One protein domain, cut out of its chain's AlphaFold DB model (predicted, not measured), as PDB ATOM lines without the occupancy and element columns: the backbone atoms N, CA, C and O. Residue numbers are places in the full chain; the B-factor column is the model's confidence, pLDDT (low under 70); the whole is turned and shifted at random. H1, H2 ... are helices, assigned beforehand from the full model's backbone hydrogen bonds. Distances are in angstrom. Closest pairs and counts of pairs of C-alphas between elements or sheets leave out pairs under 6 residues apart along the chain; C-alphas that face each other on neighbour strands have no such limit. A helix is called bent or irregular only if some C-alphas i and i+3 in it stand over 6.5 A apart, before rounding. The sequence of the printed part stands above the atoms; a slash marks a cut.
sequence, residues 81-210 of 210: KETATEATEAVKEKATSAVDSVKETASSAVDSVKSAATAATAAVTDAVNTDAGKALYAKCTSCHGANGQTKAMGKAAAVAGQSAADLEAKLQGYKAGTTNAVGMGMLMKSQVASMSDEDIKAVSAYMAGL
ATOM      1  N   LYS A  81      85.020 298.303 227.962       38.12
ATOM      2  CA  LYS A  81      84.467 296.994 228.352       38.12
ATOM      3  C   LYS A  81      84.942 295.844 227.466       38.12
ATOM      4  O   LYS A  81      85.199 294.775 228.009       38.12
ATOM      5  N   GLU A  82      85.117 296.051 226.160       36.09
ATOM      6  CA  GLU A  82      85.539 294.973 225.244       36.09
ATOM      7  C   GLU A  82      87.006 294.553 225.432       36.09
ATOM      8  O   GLU A  82      87.340 293.383 225.263       36.09
ATOM      9  N   THR A  83      87.892 295.461 225.856       31.53
ATOM     10  CA  THR A  83      89.312 295.126 226.098       31.53
ATOM     11  C   THR A  83      89.557 294.530 227.497       31.53
ATOM     12  O   THR A  83      90.619 293.967 227.756       31.53
ATOM     13  N   ALA A  84      88.581 294.607 228.411       34.09
ATOM     14  CA  ALA A  84      88.682 294.078 229.777       34.09
ATOM     15  C   ALA A  84      88.155 292.633 229.933       34.09
ATOM     16  O   ALA A  84      88.439 291.975 230.941       34.09
ATOM     17  N   THR A  85      87.410 292.121 228.949       32.78
ATOM     18  CA  THR A  85      86.735 290.812 229.012       32.78
ATOM     19  C   THR A  85      87.577 289.623 228.539       32.78
ATOM     20  O   THR A  85      87.340 288.510 228.997       32.78
ATOM     21  N   GLU A  86      88.620 289.817 227.727       39.62
ATOM     22  CA  GLU A  86      89.506 288.704 227.325       39.62
ATOM     23  C   GLU A  86      90.582 288.378 228.379       39.62
ATOM     24  O   GLU A  86      91.015 287.233 228.511       39.62
ATOM     25  N   ALA A  87      90.972 289.356 229.206       35.78
ATOM     26  CA  ALA A  87      91.967 289.166 230.265       35.78
ATOM     27  C   ALA A  87      91.382 288.576 231.567       35.78
ATOM     28  O   ALA A  87      92.127 288.051 232.394       35.78
ATOM     29  N   THR A  88      90.061 288.643 231.767       32.94
ATOM     30  CA  THR A  88      89.396 288.193 233.004       32.94
ATOM     31  C   THR A  88      88.905 286.743 232.949       32.94
ATOM     32  O   THR A  88      88.936 286.071 233.978       32.94
ATOM     33  N   GLU A  89      88.571 286.196 231.777       39.22
ATOM     34  CA  GLU A  89      88.162 284.783 231.645       39.22
ATOM     35  C   GLU A  89      89.359 283.805 231.695       39.22
ATOM     36  O   GLU A  89      89.260 282.747 232.315       39.22
ATOM     37  N   ALA A  90      90.545 284.204 231.213       37.16
ATOM     38  CA  ALA A  90      91.780 283.416 231.363       37.16
ATOM     39  C   ALA A  90      92.289 283.343 232.822       37.16
ATOM     40  O   ALA A  90      92.927 282.367 233.226       37.16
ATOM     41  N   VAL A  91      92.001 284.367 233.636       35.53
ATOM     42  CA  VAL A  91      92.308 284.381 235.079       35.53
ATOM     43  C   VAL A  91      91.282 283.558 235.859       35.53
ATOM     44  O   VAL A  91      91.646 282.907 236.835       35.53
ATOM     45  N   LYS A  92      90.026 283.520 235.405       38.75
ATOM     46  CA  LYS A  92      88.937 282.751 236.018       38.75
ATOM     47  C   LYS A  92      89.104 281.246 235.823       38.75
ATOM     48  O   LYS A  92      88.938 280.523 236.794       38.75
ATOM     49  N   GLU A  93      89.518 280.792 234.636       36.03
ATOM     50  CA  GLU A  93      89.769 279.369 234.336       36.03
ATOM     51  C   GLU A  93      91.021 278.825 235.063       36.03
ATOM     52  O   GLU A  93      91.048 277.691 235.555       36.03
ATOM     53  N   LYS A  94      92.053 279.667 235.235       36.62
ATOM     54  CA  LYS A  94      93.219 279.360 236.086       36.62
ATOM     55  C   LYS A  94      92.918 279.445 237.586       36.62
ATOM     56  O   LYS A  94      93.541 278.730 238.368       36.62
ATOM     57  N   ALA A  95      91.986 280.302 238.002       30.98
ATOM     58  CA  ALA A  95      91.571 280.425 239.397       30.98
ATOM     59  C   ALA A  95      90.620 279.295 239.823       30.98
ATOM     60  O   ALA A  95      90.750 278.806 240.941       30.98
ATOM     61  N   THR A  96      89.721 278.823 238.953       34.41
ATOM     62  CA  THR A  96      88.868 277.656 239.233       34.41
ATOM     63  C   THR A  96      89.685 276.370 239.286       34.41
ATOM     64  O   THR A  96      89.618 275.665 240.286       34.41
ATOM     65  N   SER A  97      90.576 276.129 238.319       40.56
ATOM     66  CA  SER A  97      91.475 274.959 238.352       40.56
ATOM     67  C   SER A  97      92.421 274.941 239.566       40.56
ATOM     68  O   SER A  97      92.722 273.868 240.100       40.56
ATOM     69  N   ALA A  98      92.842 276.107 240.066       39.81
ATOM     70  CA  ALA A  98      93.623 276.215 241.299       39.81
ATOM     71  C   ALA A  98      92.784 275.980 242.571       39.81
ATOM     72  O   ALA A  98      93.261 275.332 243.499       39.81
ATOM     73  N   VAL A  99      91.535 276.454 242.624       38.03
ATOM     74  CA  VAL A  99      90.631 276.244 243.772       38.03
ATOM     75  C   VAL A  99      90.134 274.797 243.845       38.03
ATOM     76  O   VAL A  99      90.069 274.245 244.943       38.03
ATOM     77  N   ASP A 100      89.869 274.148 242.710       43.09
ATOM     78  CA  ASP A 100      89.518 272.723 242.660       43.09
ATOM     79  C   ASP A 100      90.699 271.842 243.091       43.09
ATOM     80  O   ASP A 100      90.517 270.929 243.895       43.09
ATOM     81  N   SER A 101      91.928 272.187 242.688       41.56
ATOM     82  CA  SER A 101      93.148 271.500 243.145       41.56
ATOM     83  C   SER A 101      93.401 271.683 244.647       41.56
ATOM     84  O   SER A 101      93.808 270.743 245.331       41.56
ATOM     85  N   VAL A 102      93.127 272.872 245.194       46.78
ATOM     86  CA  VAL A 102      93.224 273.145 246.639       46.78
ATOM     87  C   VAL A 102      92.116 272.433 247.417       46.78
ATOM     88  O   VAL A 102      92.367 271.984 248.529       46.78
ATOM     89  N   LYS A 103      90.918 272.260 246.846       44.91
ATOM     90  CA  LYS A 103      89.804 271.522 247.459       44.91
ATOM     91  C   LYS A 103      90.035 270.007 247.466       44.91
ATOM     92  O   LYS A 103      89.732 269.371 248.469       44.91
ATOM     93  N   GLU A 104      90.617 269.452 246.404       44.22
ATOM     94  CA  GLU A 104      91.046 268.044 246.316       44.22
ATOM     95  C   GLU A 104      92.208 267.755 247.281       44.22
ATOM     96  O   GLU A 104      92.173 266.800 248.060       44.22
ATOM     97  N   THR A 105      93.196 268.656 247.336       47.28
ATOM     98  CA  THR A 105      94.329 268.558 248.275       47.28
ATOM     99  C   THR A 105      93.882 268.767 249.727       47.28
ATOM    100  O   THR A 105      94.380 268.108 250.636       47.28
ATOM    101  N   ALA A 106      92.910 269.652 249.969       44.19
ATOM    102  CA  ALA A 106      92.326 269.844 251.291       44.19
ATOM    103  C   ALA A 106      91.488 268.632 251.703       44.19
ATOM    104  O   ALA A 106      91.687 268.146 252.808       44.19
ATOM    105  N   SER A 107      90.620 268.101 250.832       47.12
ATOM    106  CA  SER A 107      89.803 266.917 251.131       47.12
ATOM    107  C   SER A 107      90.680 265.705 251.429       47.12
ATOM    108  O   SER A 107      90.548 265.115 252.495       47.12
ATOM    109  N   SER A 108      91.663 265.415 250.572       49.03
ATOM    110  CA  SER A 108      92.603 264.307 250.784       49.03
ATOM    111  C   SER A 108      93.447 264.465 252.056       49.03
ATOM    112  O   SER A 108      93.745 263.469 252.723       49.03
ATOM    113  N   ALA A 109      93.778 265.696 252.459       55.53
ATOM    114  CA  ALA A 109      94.425 265.966 253.741       55.53
ATOM    115  C   ALA A 109      93.477 265.757 254.938       55.53
ATOM    116  O   ALA A 109      93.899 265.172 255.937       55.53
ATOM    117  N   VAL A 110      92.203 266.165 254.855       50.47
ATOM    118  CA  VAL A 110      91.228 265.932 255.941       50.47
ATOM    119  C   VAL A 110      90.901 264.443 256.075       50.47
ATOM    120  O   VAL A 110      90.827 263.936 257.194       50.47
ATOM    121  N   ASP A 111      90.780 263.721 254.960       65.56
ATOM    122  CA  ASP A 111      90.551 262.274 254.932       65.56
ATOM    123  C   ASP A 111      91.760 261.502 255.483       65.56
ATOM    124  O   ASP A 111      91.595 260.568 256.271       65.56
ATOM    125  N   SER A 112      92.983 261.941 255.172       60.19
ATOM    126  CA  SER A 112      94.214 261.357 255.727       60.19
ATOM    127  C   SER A 112      94.351 261.610 257.229       60.19
ATOM    128  O   SER A 112      94.683 260.692 257.980       60.19
ATOM    129  N   VAL A 113      94.047 262.825 257.699       63.34
ATOM    130  CA  VAL A 113      94.052 263.157 259.135       63.34
ATOM    131  C   VAL A 113      92.942 262.409 259.872       63.34
ATOM    132  O   VAL A 113      93.175 261.906 260.970       63.34
ATOM    133  N   LYS A 114      91.756 262.260 259.273       73.06
ATOM    134  CA  LYS A 114      90.655 261.480 259.850       73.06
ATOM    135  C   LYS A 114      90.989 259.995 259.908       73.06
ATOM    136  O   LYS A 114      90.776 259.378 260.947       73.06
ATOM    137  N   SER A 115      91.561 259.430 258.850       57.31
ATOM    138  CA  SER A 115      92.003 258.034 258.818       57.31
ATOM    139  C   SER A 115      93.106 257.769 259.849       57.31
ATOM    140  O   SER A 115      92.995 256.837 260.642       57.31
ATOM    141  N   ALA A 116      94.101 258.657 259.951       62.47
ATOM    142  CA  ALA A 116      95.155 258.572 260.962       62.47
ATOM    143  C   ALA A 116      94.620 258.734 262.396       62.47
ATOM    144  O   ALA A 116      95.022 257.989 263.286       62.47
ATOM    145  N   ALA A 117      93.673 259.648 262.630       54.56
ATOM    146  CA  ALA A 117      93.023 259.816 263.931       54.56
ATOM    147  C   ALA A 117      92.155 258.603 264.308       54.56
ATOM    148  O   ALA A 117      92.137 258.190 265.468       54.56
ATOM    149  N   THR A 118      91.477 257.989 263.335       62.28
ATOM    150  CA  THR A 118      90.669 256.779 263.552       62.28
ATOM    151  C   THR A 118      91.565 255.566 263.812       62.28
ATOM    152  O   THR A 118      91.279 254.793 264.719       62.28
ATOM    153  N   ALA A 119      92.694 255.440 263.105       60.88
ATOM    154  CA  ALA A 119      93.688 254.391 263.328       60.88
ATOM    155  C   ALA A 119      94.406 254.541 264.679       60.88
ATOM    156  O   ALA A 119      94.593 253.555 265.385       60.88
ATOM    157  N   ALA A 120      94.753 255.767 265.080       48.97
ATOM    158  CA  ALA A 120      95.337 256.040 266.393       48.97
ATOM    159  C   ALA A 120      94.336 255.763 267.527       48.97
ATOM    160  O   ALA A 120      94.704 255.175 268.541       48.97
ATOM    161  N   THR A 121      93.061 256.117 267.341       58.69
ATOM    162  CA  THR A 121      92.006 255.806 268.315       58.69
ATOM    163  C   THR A 121      91.741 254.305 268.377       58.69
ATOM    164  O   THR A 121      91.628 253.774 269.474       58.69
ATOM    165  N   ALA A 122      91.706 253.601 267.241       60.94
ATOM    166  CA  ALA A 122      91.574 252.146 267.197       60.94
ATOM    167  C   ALA A 122      92.742 251.464 267.920       60.94
ATOM    168  O   ALA A 122      92.502 250.708 268.848       60.94
ATOM    169  N   ALA A 123      93.987 251.847 267.621       57.28
ATOM    170  CA  ALA A 123      95.173 251.294 268.272       57.28
ATOM    171  C   ALA A 123      95.193 251.531 269.792       57.28
ATOM    172  O   ALA A 123      95.555 250.636 270.553       57.28
ATOM    173  N   VAL A 124      94.773 252.716 270.251       58.72
ATOM    174  CA  VAL A 124      94.631 252.989 271.687       58.72
ATOM    175  C   VAL A 124      93.503 252.143 272.274       58.72
ATOM    176  O   VAL A 124      93.715 251.504 273.294       58.72
ATOM    177  N   THR A 125      92.344 252.069 271.620       61.25
ATOM    178  CA  THR A 125      91.175 251.299 272.088       61.25
ATOM    179  C   THR A 125      91.462 249.795 272.138       61.25
ATOM    180  O   THR A 125      91.070 249.138 273.096       61.25
ATOM    181  N   ASP A 126      92.202 249.258 271.171       62.91
ATOM    182  CA  ASP A 126      92.666 247.870 271.143       62.91
ATOM    183  C   ASP A 126      93.666 247.593 272.275       62.91
ATOM    184  O   ASP A 126      93.570 246.560 272.940       62.91
ATOM    185  N   ALA A 127      94.571 248.535 272.569       58.38
ATOM    186  CA  ALA A 127      95.494 248.431 273.701       58.38
ATOM    187  C   ALA A 127      94.768 248.476 275.061       58.38
ATOM    188  O   ALA A 127      95.043 247.656 275.934       58.38
ATOM    189  N   VAL A 128      93.786 249.371 275.251       61.09
ATOM    190  CA  VAL A 128      93.034 249.418 276.523       61.09
ATOM    191  C   VAL A 128      92.129 248.193 276.687       61.09
ATOM    192  O   VAL A 128      92.012 247.639 277.781       61.09
ATOM    193  N   ASN A 129      91.514 247.732 275.594       64.94
ATOM    194  CA  ASN A 129      90.651 246.554 275.609       64.94
ATOM    195  C   ASN A 129      91.429 245.252 275.818       64.94
ATOM    196  O   ASN A 129      90.863 244.303 276.360       64.94
ATOM    197  N   THR A 130      92.707 245.181 275.438       77.12
ATOM    198  CA  THR A 130      93.526 243.978 275.651       77.12
ATOM    199  C   THR A 130      93.923 243.797 277.115       77.12
ATOM    200  O   THR A 130      93.799 242.680 277.619       77.12
ATOM    201  N   ASP A 131      94.303 244.858 277.834       86.38
ATOM    202  CA  ASP A 131      94.614 244.758 279.271       86.38
ATOM    203  C   ASP A 131      93.356 244.519 280.122       86.38
ATOM    204  O   ASP A 131      93.324 243.603 280.955       86.38
ATOM    205  N   ALA A 132      92.284 245.282 279.876       89.62
ATOM    206  CA  ALA A 132      91.005 245.082 280.558       89.62
ATOM    207  C   ALA A 132      90.409 243.699 280.237       89.62
ATOM    208  O   ALA A 132      90.002 242.960 281.136       89.62
ATOM    209  N   GLY A 133      90.430 243.305 278.962       91.75
ATOM    210  CA  GLY A 133      89.960 242.004 278.501       91.75
ATOM    211  C   GLY A 133      90.761 240.842 279.085       91.75
ATOM    212  O   GLY A 133      90.163 239.856 279.518       91.75
ATOM    213  N   LYS A 134      92.092 240.974 279.209       93.06
ATOM    214  CA  LYS A 134      92.947 239.989 279.892       93.06
ATOM    215  C   LYS A 134      92.541 239.811 281.354       93.06
ATOM    216  O   LYS A 134      92.418 238.676 281.822       93.06
ATOM    217  N   ALA A 135      92.332 240.911 282.078       94.31
ATOM    218  CA  ALA A 135      91.942 240.872 283.486       94.31
ATOM    219  C   ALA A 135      90.560 240.223 283.682       94.31
ATOM    220  O   ALA A 135      90.386 239.381 284.568       94.31
ATOM    221  N   LEU A 136      89.594 240.555 282.822       94.56
ATOM    222  CA  LEU A 136      88.263 239.944 282.818       94.56
ATOM    223  C   LEU A 136      88.329 238.444 282.495       94.56
ATOM    224  O   LEU A 136      87.692 237.635 283.177       94.56
ATOM    225  N   TYR A 137      89.153 238.061 281.514       94.56
ATOM    226  CA  TYR A 137      89.306 236.672 281.088       94.56
ATOM    227  C   TYR A 137      89.932 235.766 282.154       94.56
ATOM    228  O   TYR A 137      89.703 234.555 282.139       94.56
ATOM    229  N   ALA A 138      90.681 236.313 283.117       94.12
ATOM    230  CA  ALA A 138      91.341 235.528 284.164       94.12
ATOM    231  C   ALA A 138      90.381 234.547 284.870       94.12
ATOM    232  O   ALA A 138      90.742 233.397 285.127       94.12
ATOM    233  N   LYS A 139      89.126 234.960 285.092       92.25
ATOM    234  CA  LYS A 139      88.066 234.146 285.717       92.25
ATOM    235  C   LYS A 139      87.614 232.974 284.833       92.25
ATOM    236  O   LYS A 139      87.203 231.929 285.337       92.25
ATOM    237  N   CYS A 140      87.718 233.130 283.517       93.06
ATOM    238  CA  CYS A 140      87.289 232.166 282.506       93.06
ATOM    239  C   CYS A 140      88.310 231.034 282.300       93.06
ATOM    240  O   CYS A 140      87.937 229.933 281.880       93.06
ATOM    241  N   THR A 141      89.587 231.287 282.615       93.88
ATOM    242  CA  THR A 141      90.706 230.364 282.350       93.88
ATOM    243  C   THR A 141      90.555 228.999 283.019       93.88
ATOM    244  O   THR A 141      90.974 227.991 282.451       93.88
ATOM    245  N   SER A 142      89.902 228.945 284.184       91.62
ATOM    246  CA  SER A 142      89.657 227.707 284.939       91.62
ATOM    247  C   SER A 142      88.885 226.655 284.135       91.62
ATOM    248  O   SER A 142      89.136 225.460 284.279       91.62
ATOM    249  N   CYS A 143      87.985 227.096 283.254       93.06
ATOM    250  CA  CYS A 143      87.150 226.225 282.431       93.06
ATOM    251  C   CYS A 143      87.568 226.234 280.954       93.06
ATOM    252  O   CYS A 143      87.480 225.203 280.290       93.06
ATOM    253  N   HIS A 144      88.012 227.380 280.434       93.44
ATOM    254  CA  HIS A 144      88.303 227.571 279.008       93.44
ATOM    255  C   HIS A 144      89.796 227.476 278.656       93.44
ATOM    256  O   HIS A 144      90.140 227.412 277.477       93.44
ATOM    257  N   GLY A 145      90.680 227.364 279.651       92.81
ATOM    258  CA  GLY A 145      92.130 227.373 279.460       92.81
ATOM    259  C   GLY A 145      92.692 228.789 279.334       92.81
ATOM    260  O   GLY A 145      91.950 229.752 279.186       92.81
ATOM    261  N   ALA A 146      94.017 228.928 279.403       91.94
ATOM    262  CA  ALA A 146      94.673 230.239 279.369       91.94
ATOM    263  C   ALA A 146      94.450 231.012 278.054       91.94
ATOM    264  O   ALA A 146      94.404 232.238 278.080       91.94
ATOM    265  N   ASN A 147      94.266 230.294 276.939       90.94
ATOM    266  CA  ASN A 147      94.077 230.855 275.600       90.94
ATOM    267  C   ASN A 147      92.763 230.360 274.960       90.94
ATOM    268  O   ASN A 147      92.654 230.286 273.743       90.94
ATOM    269  N   GLY A 148      91.770 229.931 275.749       91.88
ATOM    270  CA  GLY A 148      90.486 229.458 275.215       91.88
ATOM    271  C   GLY A 148      90.516 228.105 274.497       91.88
ATOM    272  O   GLY A 148      89.523 227.738 273.869       91.88
ATOM    273  N   GLN A 149      91.620 227.361 274.556       92.44
ATOM    274  CA  GLN A 149      91.807 226.097 273.838       92.44
ATOM    275  C   GLN A 149      91.076 224.904 274.473       92.44
ATOM    276  O   GLN A 149      90.923 223.854 273.843       92.44
ATOM    277  N   THR A 150      90.639 225.033 275.728       91.12
ATOM    278  CA  THR A 150      90.031 223.924 276.464       91.12
ATOM    279  C   THR A 150      88.555 223.799 276.120       91.12
ATOM    280  O   THR A 150      87.795 224.769 276.156       91.12
ATOM    281  N   LYS A 151      88.119 222.563 275.858       89.00
ATOM    282  CA  LYS A 151      86.694 222.233 275.831       89.00
ATOM    283  C   LYS A 151      86.133 222.316 277.246       89.00
ATOM    284  O   LYS A 151      86.350 221.401 278.046       89.00
ATOM    285  N   ALA A 152      85.424 223.396 277.564       83.50
ATOM    286  CA  ALA A 152      84.927 223.606 278.920       83.50
ATOM    287  C   ALA A 152      84.003 222.458 279.348       83.50
ATOM    288  O   ALA A 152      83.022 222.126 278.669       83.50
ATOM    289  N   MET A 153      84.363 221.827 280.472       83.06
ATOM    290  CA  MET A 153      83.671 220.671 281.058       83.06
ATOM    291  C   MET A 153      83.464 219.501 280.074       83.06
ATOM    292  O   MET A 153      82.520 218.726 280.215       83.06
ATOM    293  N   GLY A 154      84.296 219.397 279.029       83.62
ATOM    294  CA  GLY A 154      84.175 218.378 277.980       83.62
ATOM    295  C   GLY A 154      82.942 218.513 277.076       83.62
ATOM    296  O   GLY A 154      82.731 217.649 276.227       83.62
ATOM    297  N   LYS A 155      82.136 219.575 277.227       82.62
ATOM    298  CA  LYS A 155      80.894 219.784 276.463       82.62
ATOM    299  C   LYS A 155      80.970 220.961 275.501       82.62
ATOM    300  O   LYS A 155      80.580 220.825 274.346       82.62
ATOM    301  N   ALA A 156      81.448 222.115 275.967       84.12
ATOM    302  CA  ALA A 156      81.553 223.299 275.122       84.12
ATOM    303  C   ALA A 156      82.790 223.205 274.220       84.12
ATOM    304  O   ALA A 156      83.840 222.725 274.648       84.12
ATOM    305  N   ALA A 157      82.670 223.666 272.975       86.88
ATOM    306  CA  ALA A 157      83.814 223.798 272.078       86.88
ATOM    307  C   ALA A 157      84.836 224.814 272.621       86.88
ATOM    308  O   ALA A 157      84.516 225.637 273.483       86.88
ATOM    309  N   ALA A 158      86.063 224.749 272.100       90.69
ATOM    310  CA  ALA A 158      87.086 225.745 272.385       90.69
ATOM    311  C   ALA A 158      86.612 227.146 271.950       90.69
ATOM    312  O   ALA A 158      85.903 227.310 270.951       90.69
ATOM    313  N   VAL A 159      86.991 228.144 272.740       90.94
ATOM    314  CA  VAL A 159      86.683 229.562 272.507       90.94
ATOM    315  C   VAL A 159      87.756 230.212 271.629       90.94
ATOM    316  O   VAL A 159      87.466 231.182 270.938       90.94
ATOM    317  N   ALA A 160      88.965 229.641 271.617       91.25
ATOM    318  CA  ALA A 160      90.070 230.060 270.761       91.25
ATOM    319  C   ALA A 160      89.669 230.104 269.276       91.25
ATOM    320  O   ALA A 160      88.972 229.207 268.790       91.25
ATOM    321  N   GLY A 161      90.141 231.127 268.559       88.19
ATOM    322  CA  GLY A 161      89.927 231.286 267.116       88.19
ATOM    323  C   GLY A 161      88.540 231.789 266.705       88.19
ATOM    324  O   GLY A 161      88.239 231.830 265.514       88.19
ATOM    325  N   GLN A 162      87.679 232.161 267.656       92.44
ATOM    326  CA  GLN A 162      86.410 232.828 267.353       92.44
ATOM    327  C   GLN A 162      86.626 234.331 267.149       92.44
ATOM    328  O   GLN A 162      87.471 234.936 267.806       92.44
ATOM    329  N   SER A 163      85.844 234.941 266.256       94.12
ATOM    330  CA  SER A 163      85.914 236.387 266.041       94.12
ATOM    331  C   SER A 163      85.400 237.157 267.261       94.12
ATOM    332  O   SER A 163      84.543 236.666 268.002       94.12
ATOM    333  N   ALA A 164      85.869 238.395 267.447       93.19
ATOM    334  CA  ALA A 164      85.401 239.248 268.540       93.19
ATOM    335  C   ALA A 164      83.875 239.443 268.493       93.19
ATOM    336  O   ALA A 164      83.213 239.351 269.521       93.19
ATOM    337  N   ALA A 165      83.304 239.620 267.296       94.31
ATOM    338  CA  ALA A 165      81.864 239.784 267.110       94.31
ATOM    339  C   ALA A 165      81.074 238.524 267.508       94.31
ATOM    340  O   ALA A 165      80.041 238.619 268.172       94.31
ATOM    341  N   ASP A 166      81.571 237.334 267.154       94.81
ATOM    342  CA  ASP A 166      80.920 236.074 267.526       94.81
ATOM    343  C   ASP A 166      80.958 235.832 269.036       94.81
ATOM    344  O   ASP A 166      80.012 235.281 269.607       94.81
ATOM    345  N   LEU A 167      82.068 236.196 269.679       94.44
ATOM    346  CA  LEU A 167      82.241 236.082 271.124       94.44
ATOM    347  C   LEU A 167      81.328 237.055 271.866       94.44
ATOM    348  O   LEU A 167      80.626 236.637 272.788       94.44
ATOM    349  N   GLU A 168      81.270 238.303 271.411       95.88
ATOM    350  CA  GLU A 168      80.406 239.336 271.975       95.88
ATOM    351  C   GLU A 168      78.934 238.914 271.897       95.88
ATOM    352  O   GLU A 168      78.246 238.878 272.920       95.88
ATOM    353  N   ALA A 169      78.475 238.474 270.720       96.06
ATOM    354  CA  ALA A 169      77.103 238.010 270.523       96.06
ATOM    355  C   ALA A 169      76.753 236.810 271.425       96.06
ATOM    356  O   ALA A 169      75.676 236.762 272.024       96.06
ATOM    357  N   LYS A 170      77.672 235.845 271.572       94.69
ATOM    358  CA  LYS A 170      77.477 234.689 272.465       94.69
ATOM    359  C   LYS A 170      77.405 235.112 273.930       94.69
ATOM    360  O   LYS A 170      76.528 234.640 274.649       94.69
ATOM    361  N   LEU A 171      78.306 235.981 274.383       95.38
ATOM    362  CA  LEU A 171      78.341 236.461 275.767       95.38
ATOM    363  C   LEU A 171      77.096 237.287 276.109       95.38
ATOM    364  O   LEU A 171      76.488 237.054 277.155       95.38
ATOM    365  N   GLN A 172      76.650 238.160 275.205       96.56
ATOM    366  CA  GLN A 172      75.374 238.873 275.331       96.56
ATOM    367  C   GLN A 172      74.191 237.897 275.379       96.56
ATOM    368  O   GLN A 172      73.315 238.015 276.239       96.56
ATOM    369  N   GLY A 173      74.193 236.874 274.522       96.00
ATOM    370  CA  GLY A 173      73.184 235.817 274.530       96.00
ATOM    371  C   GLY A 173      73.160 235.000 275.829       96.00
ATOM    372  O   GLY A 173      72.084 234.656 276.327       96.00
ATOM    373  N   TYR A 174      74.319 234.722 276.434       95.81
ATOM    374  CA  TYR A 174      74.399 234.093 277.756       95.81
ATOM    375  C   TYR A 174      73.905 235.025 278.866       95.81
ATOM    376  O   TYR A 174      73.139 234.578 279.720       95.81
ATOM    377  N   LYS A 175      74.256 236.317 278.827       96.00
ATOM    378  CA  LYS A 175      73.787 237.336 279.786       96.00
ATOM    379  C   LYS A 175      72.262 237.478 279.744       96.00
ATOM    380  O   LYS A 175      71.606 237.432 280.787       96.00
ATOM    381  N   ALA A 176      71.681 237.520 278.545       95.38
ATOM    382  CA  ALA A 176      70.233 237.490 278.340       95.38
ATOM    383  C   ALA A 176      69.606 236.145 278.770       95.38
ATOM    384  O   ALA A 176      68.468 236.086 279.238       95.38
ATOM    385  N   GLY A 177      70.364 235.049 278.693       93.88
ATOM    386  CA  GLY A 177      69.887 233.688 278.949       93.88
ATOM    387  C   GLY A 177      69.174 233.053 277.757       93.88
ATOM    388  O   GLY A 177      68.448 232.079 277.933       93.88
ATOM    389  N   THR A 178      69.371 233.594 276.555       94.31
ATOM    390  CA  THR A 178      68.819 233.064 275.299       94.31
ATOM    391  C   THR A 178      69.717 231.996 274.675       94.31
ATOM    392  O   THR A 178      69.257 231.198 273.863       94.31
ATOM    393  N   THR A 179      70.997 231.942 275.060       92.31
ATOM    394  CA  THR A 179      71.967 230.973 274.527       92.31
ATOM    395  C   THR A 179      72.136 229.773 275.458       92.31
ATOM    396  O   THR A 179      72.512 229.922 276.618       92.31
ATOM    397  N   ASN A 180      71.904 228.559 274.943       89.44
ATOM    398  CA  ASN A 180      72.096 227.309 275.690       89.44
ATOM    399  C   ASN A 180      72.484 226.118 274.789       89.44
ATOM    400  O   ASN A 180      71.896 225.043 274.869       89.44
ATOM    401  N   ALA A 181      73.478 226.299 273.915       79.25
ATOM    402  CA  ALA A 181      73.813 225.313 272.880       79.25
ATOM    403  C   ALA A 181      74.221 223.921 273.415       79.25
ATOM    404  O   ALA A 181      73.984 222.918 272.753       79.25
ATOM    405  N   VAL A 182      74.825 223.846 274.608       85.25
ATOM    406  CA  VAL A 182      75.369 222.593 275.181       85.25
ATOM    407  C   VAL A 182      74.819 222.263 276.574       85.25
ATOM    408  O   VAL A 182      75.435 221.516 277.335       85.25
ATOM    409  N   GLY A 183      73.680 222.854 276.951       87.56
ATOM    410  CA  GLY A 183      73.097 222.686 278.289       87.56
ATOM    411  C   GLY A 183      73.839 223.437 279.405       87.56
ATOM    412  O   GLY A 183      73.544 223.227 280.575       87.56
ATOM    413  N   MET A 184      74.799 224.303 279.056       87.88
ATOM    414  CA  MET A 184      75.617 225.089 279.996       87.88
ATOM    415  C   MET A 184      75.286 226.589 279.975       87.88
ATOM    416  O   MET A 184      76.000 227.390 280.572       87.88
ATOM    417  N   GLY A 185      74.200 226.987 279.306       91.06
ATOM    418  CA  GLY A 185      73.806 228.389 279.164       91.06
ATOM    419  C   GLY A 185      73.552 229.080 280.501       91.06
ATOM    420  O   GLY A 185      74.017 230.192 280.708       91.06
ATOM    421  N   MET A 186      72.904 228.395 281.448       92.81
ATOM    422  CA  MET A 186      72.652 228.940 282.791       92.81
ATOM    423  C   MET A 186      73.928 229.090 283.624       92.81
ATOM    424  O   MET A 186      74.042 230.039 284.397       92.81
ATOM    425  N   LEU A 187      74.898 228.187 283.444       92.44
ATOM    426  CA  LEU A 187      76.208 228.304 284.080       92.44
ATOM    427  C   LEU A 187      76.978 229.495 283.508       92.44
ATOM    428  O   LEU A 187      77.542 230.275 284.261       92.44
ATOM    429  N   MET A 188      76.979 229.676 282.186       93.94
ATOM    430  CA  MET A 188      77.618 230.848 281.586       93.94
ATOM    431  C   MET A 188      76.897 232.145 281.939       93.94
ATOM    432  O   MET A 188      77.562 233.143 282.198       93.94
ATOM    433  N   LYS A 189      75.562 232.127 282.033       95.44
ATOM    434  CA  LYS A 189      74.762 233.275 282.468       95.44
ATOM    435  C   LYS A 189      75.211 233.795 283.829       95.44
ATOM    436  O   LYS A 189      75.361 235.002 283.971       95.44
ATOM    437  N   SER A 190      75.457 232.920 284.808       94.19
ATOM    438  CA  SER A 190      75.926 233.365 286.126       94.19
ATOM    439  C   SER A 190      77.329 233.975 286.081       94.19
ATOM    440  O   SER A 190      77.591 234.912 286.829       94.19
ATOM    441  N   GLN A 191      78.200 233.511 285.179       94.25
ATOM    442  CA  GLN A 191      79.549 234.067 285.018       94.25
ATOM    443  C   GLN A 191      79.551 235.461 284.385       94.25
ATOM    444  O   GLN A 191      80.367 236.301 284.756       94.25
ATOM    445  N   VAL A 192      78.637 235.721 283.447       95.44
ATOM    446  CA  VAL A 192      78.576 237.000 282.715       95.44
ATOM    447  C   VAL A 192      77.538 237.976 283.275       95.44
ATOM    448  O   VAL A 192      77.425 239.096 282.786       95.44
ATOM    449  N   ALA A 193      76.773 237.579 284.299       94.94
ATOM    450  CA  ALA A 193      75.660 238.367 284.835       94.94
ATOM    451  C   ALA A 193      76.077 239.762 285.325       94.94
ATOM    452  O   ALA A 193      75.302 240.707 285.194       94.94
ATOM    453  N   SER A 194      77.282 239.892 285.885       93.88
ATOM    454  CA  SER A 194      77.800 241.157 286.416       93.88
ATOM    455  C   SER A 194      78.613 241.971 285.408       93.88
ATOM    456  O   SER A 194      79.109 243.029 285.777       93.88
ATOM    457  N   MET A 195      78.828 241.470 284.190       94.44
ATOM    458  CA  MET A 195      79.659 242.149 283.192       94.44
ATOM    459  C   MET A 195      78.867 243.272 282.527       94.44
ATOM    460  O   MET A 195      77.718 243.053 282.124       94.44
ATOM    461  N   SER A 196      79.466 244.453 282.378       96.12
ATOM    462  CA  SER A 196      78.895 245.507 281.531       96.12
ATOM    463  C   SER A 196      79.013 245.141 280.045       96.12
ATOM    464  O   SER A 196      79.608 244.121 279.684       96.12
ATOM    465  N   ASP A 197      78.409 245.933 279.165       94.12
ATOM    466  CA  ASP A 197      78.524 245.682 277.725       94.12
ATOM    467  C   ASP A 197      79.942 246.024 277.229       94.12
ATOM    468  O   ASP A 197      80.489 245.332 276.369       94.12
ATOM    469  N   GLU A 198      80.593 247.004 277.863       92.81
ATOM    470  CA  GLU A 198      82.008 247.320 277.666       92.81
ATOM    471  C   GLU A 198      82.916 246.168 278.114       92.81
ATOM    472  O   GLU A 198      83.839 245.813 277.382       92.81
ATOM    473  N   ASP A 199      82.633 245.532 279.258       94.69
ATOM    474  CA  ASP A 199      83.386 244.359 279.721       94.69
ATOM    475  C   ASP A 199      83.286 243.198 278.723       94.69
ATOM    476  O   ASP A 199      84.279 242.529 278.416       94.69
ATOM    477  N   ILE A 200      82.078 242.945 278.200       95.06
ATOM    478  CA  ILE A 200      81.847 241.896 277.201       95.06
ATOM    479  C   ILE A 200      82.637 242.194 275.927       95.06
ATOM    480  O   ILE A 200      83.286 241.298 275.377       95.06
ATOM    481  N   LYS A 201      82.619 243.445 275.471       93.94
ATOM    482  CA  LYS A 201      83.385 243.866 274.302       93.94
ATOM    483  C   LYS A 201      84.891 243.712 274.530       93.94
ATOM    484  O   LYS A 201      85.577 243.147 273.680       93.94
ATOM    485  N   ALA A 202      85.398 244.134 275.689       94.00
ATOM    486  CA  ALA A 202      86.814 244.038 276.033       94.00
ATOM    487  C   ALA A 202      87.301 242.580 276.091       94.00
ATOM    488  O   ALA A 202      88.301 242.239 275.456       94.00
ATOM    489  N   VAL A 203      86.578 241.688 276.783       94.38
ATOM    490  CA  VAL A 203      86.966 240.266 276.853       94.38
ATOM    491  C   VAL A 203      86.891 239.583 275.484       94.38
ATOM    492  O   VAL A 203      87.732 238.739 275.174       94.38
ATOM    493  N   SER A 204      85.920 239.963 274.647       94.25
ATOM    494  CA  SER A 204      85.753 239.409 273.299       94.25
ATOM    495  C   SER A 204      86.878 239.845 272.369       94.25
ATOM    496  O   SER A 204      87.430 239.017 271.647       94.25
ATOM    497  N   ALA A 205      87.253 241.126 272.423       92.81
ATOM    498  CA  ALA A 205      88.378 241.668 271.671       92.81
ATOM    499  C   ALA A 205      89.701 241.016 272.095       92.81
ATOM    500  O   ALA A 205      90.456 240.558 271.239       92.81
ATOM    501  N   TYR A 206      89.946 240.892 273.405       92.62
ATOM    502  CA  TYR A 206      91.125 240.197 273.924       92.62
ATOM    503  C   TYR A 206      91.195 238.750 273.426       92.62
ATOM    504  O   TYR A 206      92.220 238.337 272.897       92.62
ATOM    505  N   MET A 207      90.097 237.998 273.538       92.06
ATOM    506  CA  MET A 207      90.056 236.594 273.125       92.06
ATOM    507  C   MET A 207      90.234 236.376 271.624       92.06
ATOM    508  O   MET A 207      90.774 235.345 271.234       92.06
ATOM    509  N   ALA A 208      89.792 237.317 270.790       91.44
ATOM    510  CA  ALA A 208      89.996 237.252 269.346       91.44
ATOM    511  C   ALA A 208      91.441 237.578 268.925       91.44
ATOM    512  O   ALA A 208      91.839 237.239 267.813       91.44
ATOM    513  N   GLY A 209      92.205 238.253 269.790       87.19
ATOM    514  CA  GLY A 209      93.611 238.592 269.567       87.19
ATOM    515  C   GLY A 209      94.616 237.541 270.055       87.19
ATOM    516  O   GLY A 209      95.818 237.757 269.889       87.19
ATOM    517  N   LEU A 210      94.151 236.445 270.671       84.19
ATOM    518  CA  LEU A 210      94.971 235.310 271.127       84.19
ATOM    519  C   LEU A 210      95.048 234.198 270.076       84.19
ATOM    520  O   LEU A 210      96.147 233.613 269.951       84.19
TER     521      LEU A 210
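This is residues 81 to 210 of the 210 residues of the protein "Cytochrome C" of uncultured Sulfurovum sp (UniProt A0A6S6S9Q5). One very long helix, H1, sticks out with residues 81 to 124 as a handle from a small compact head, and this handle makes the length of the whole. In the head the last part of H1, residues 126 to 137, crosses H5; H3 packs on H5 and H4 on H3, while the short H2 and the long loop of residues 145 to 163 complete it. The printed part has 130 residues with five named helices in the order H1, H2, H3, H4, H5 and no named strand; the class is all helix. It is extended, with a radius of gyration of the C-alphas of 27.2 A, and spans 92 by 27 by 23 A.

H1, residues 81 to 137, has a kink of 28 degrees near residue 88. It is irregular, but only just: C-alphas 83 and 86 are 6.54 A apart. H2, residues 141 to 144, meets H1 only through their tight link and touches no helix. H1 touches H5, residues 197 to 208, with residues 126 to 137 alone; the closest C-alphas are those of Gly 133 and Val 203, 3.8 A apart. Their lines are about perpendicular, at 86 degrees. H3, residues 164 to 176, touches H5 at a steep tilt of 42 degrees, opposite ways, with the C-alphas of Ala 164 and Ser 204 closest at 4.8 A. With residues 171 to 176 alone H3 touches H4, residues 185 to 192, about perpendicular at 75 degrees; the closest C-alphas are those of Tyr 174 and Lys 189, 4.8 A apart. H4 and H5 are only just apart, their closest C-alphas 8.1 A from each other. H1 is apart from H3 and H4. In H3, H4 and H5 every O i to N i+4 pair is within hydrogen-bond range, in H1 46 of 53 are, and H2 is too short for such a pair.

H1 begins at C-alpha 81, (84.467, 296.994, 228.352), and ends at C-alpha 137, (89.306, 236.672, 281.088), a length of 80.3 A. H2 is 5.0 A long, H3 18.1 A, H4 10.5 A and H5 16.5 A. H5 ends at C-alpha 208, (89.996, 237.252, 269.346).

The two C-alphas farthest apart are those of Glu 82 and Gly 154, 93.0 A. Without the stretch that stands free, the body of 86 residues spans 34 by 24 by 20 A. The printed part has no cut and ends at the chain's last residue, 210. The link from H2 to H3, 19 residues, is long. The mean pLDDT of the printed part is 75.3; residues 81 to 113 and 115 to 129 are under 70.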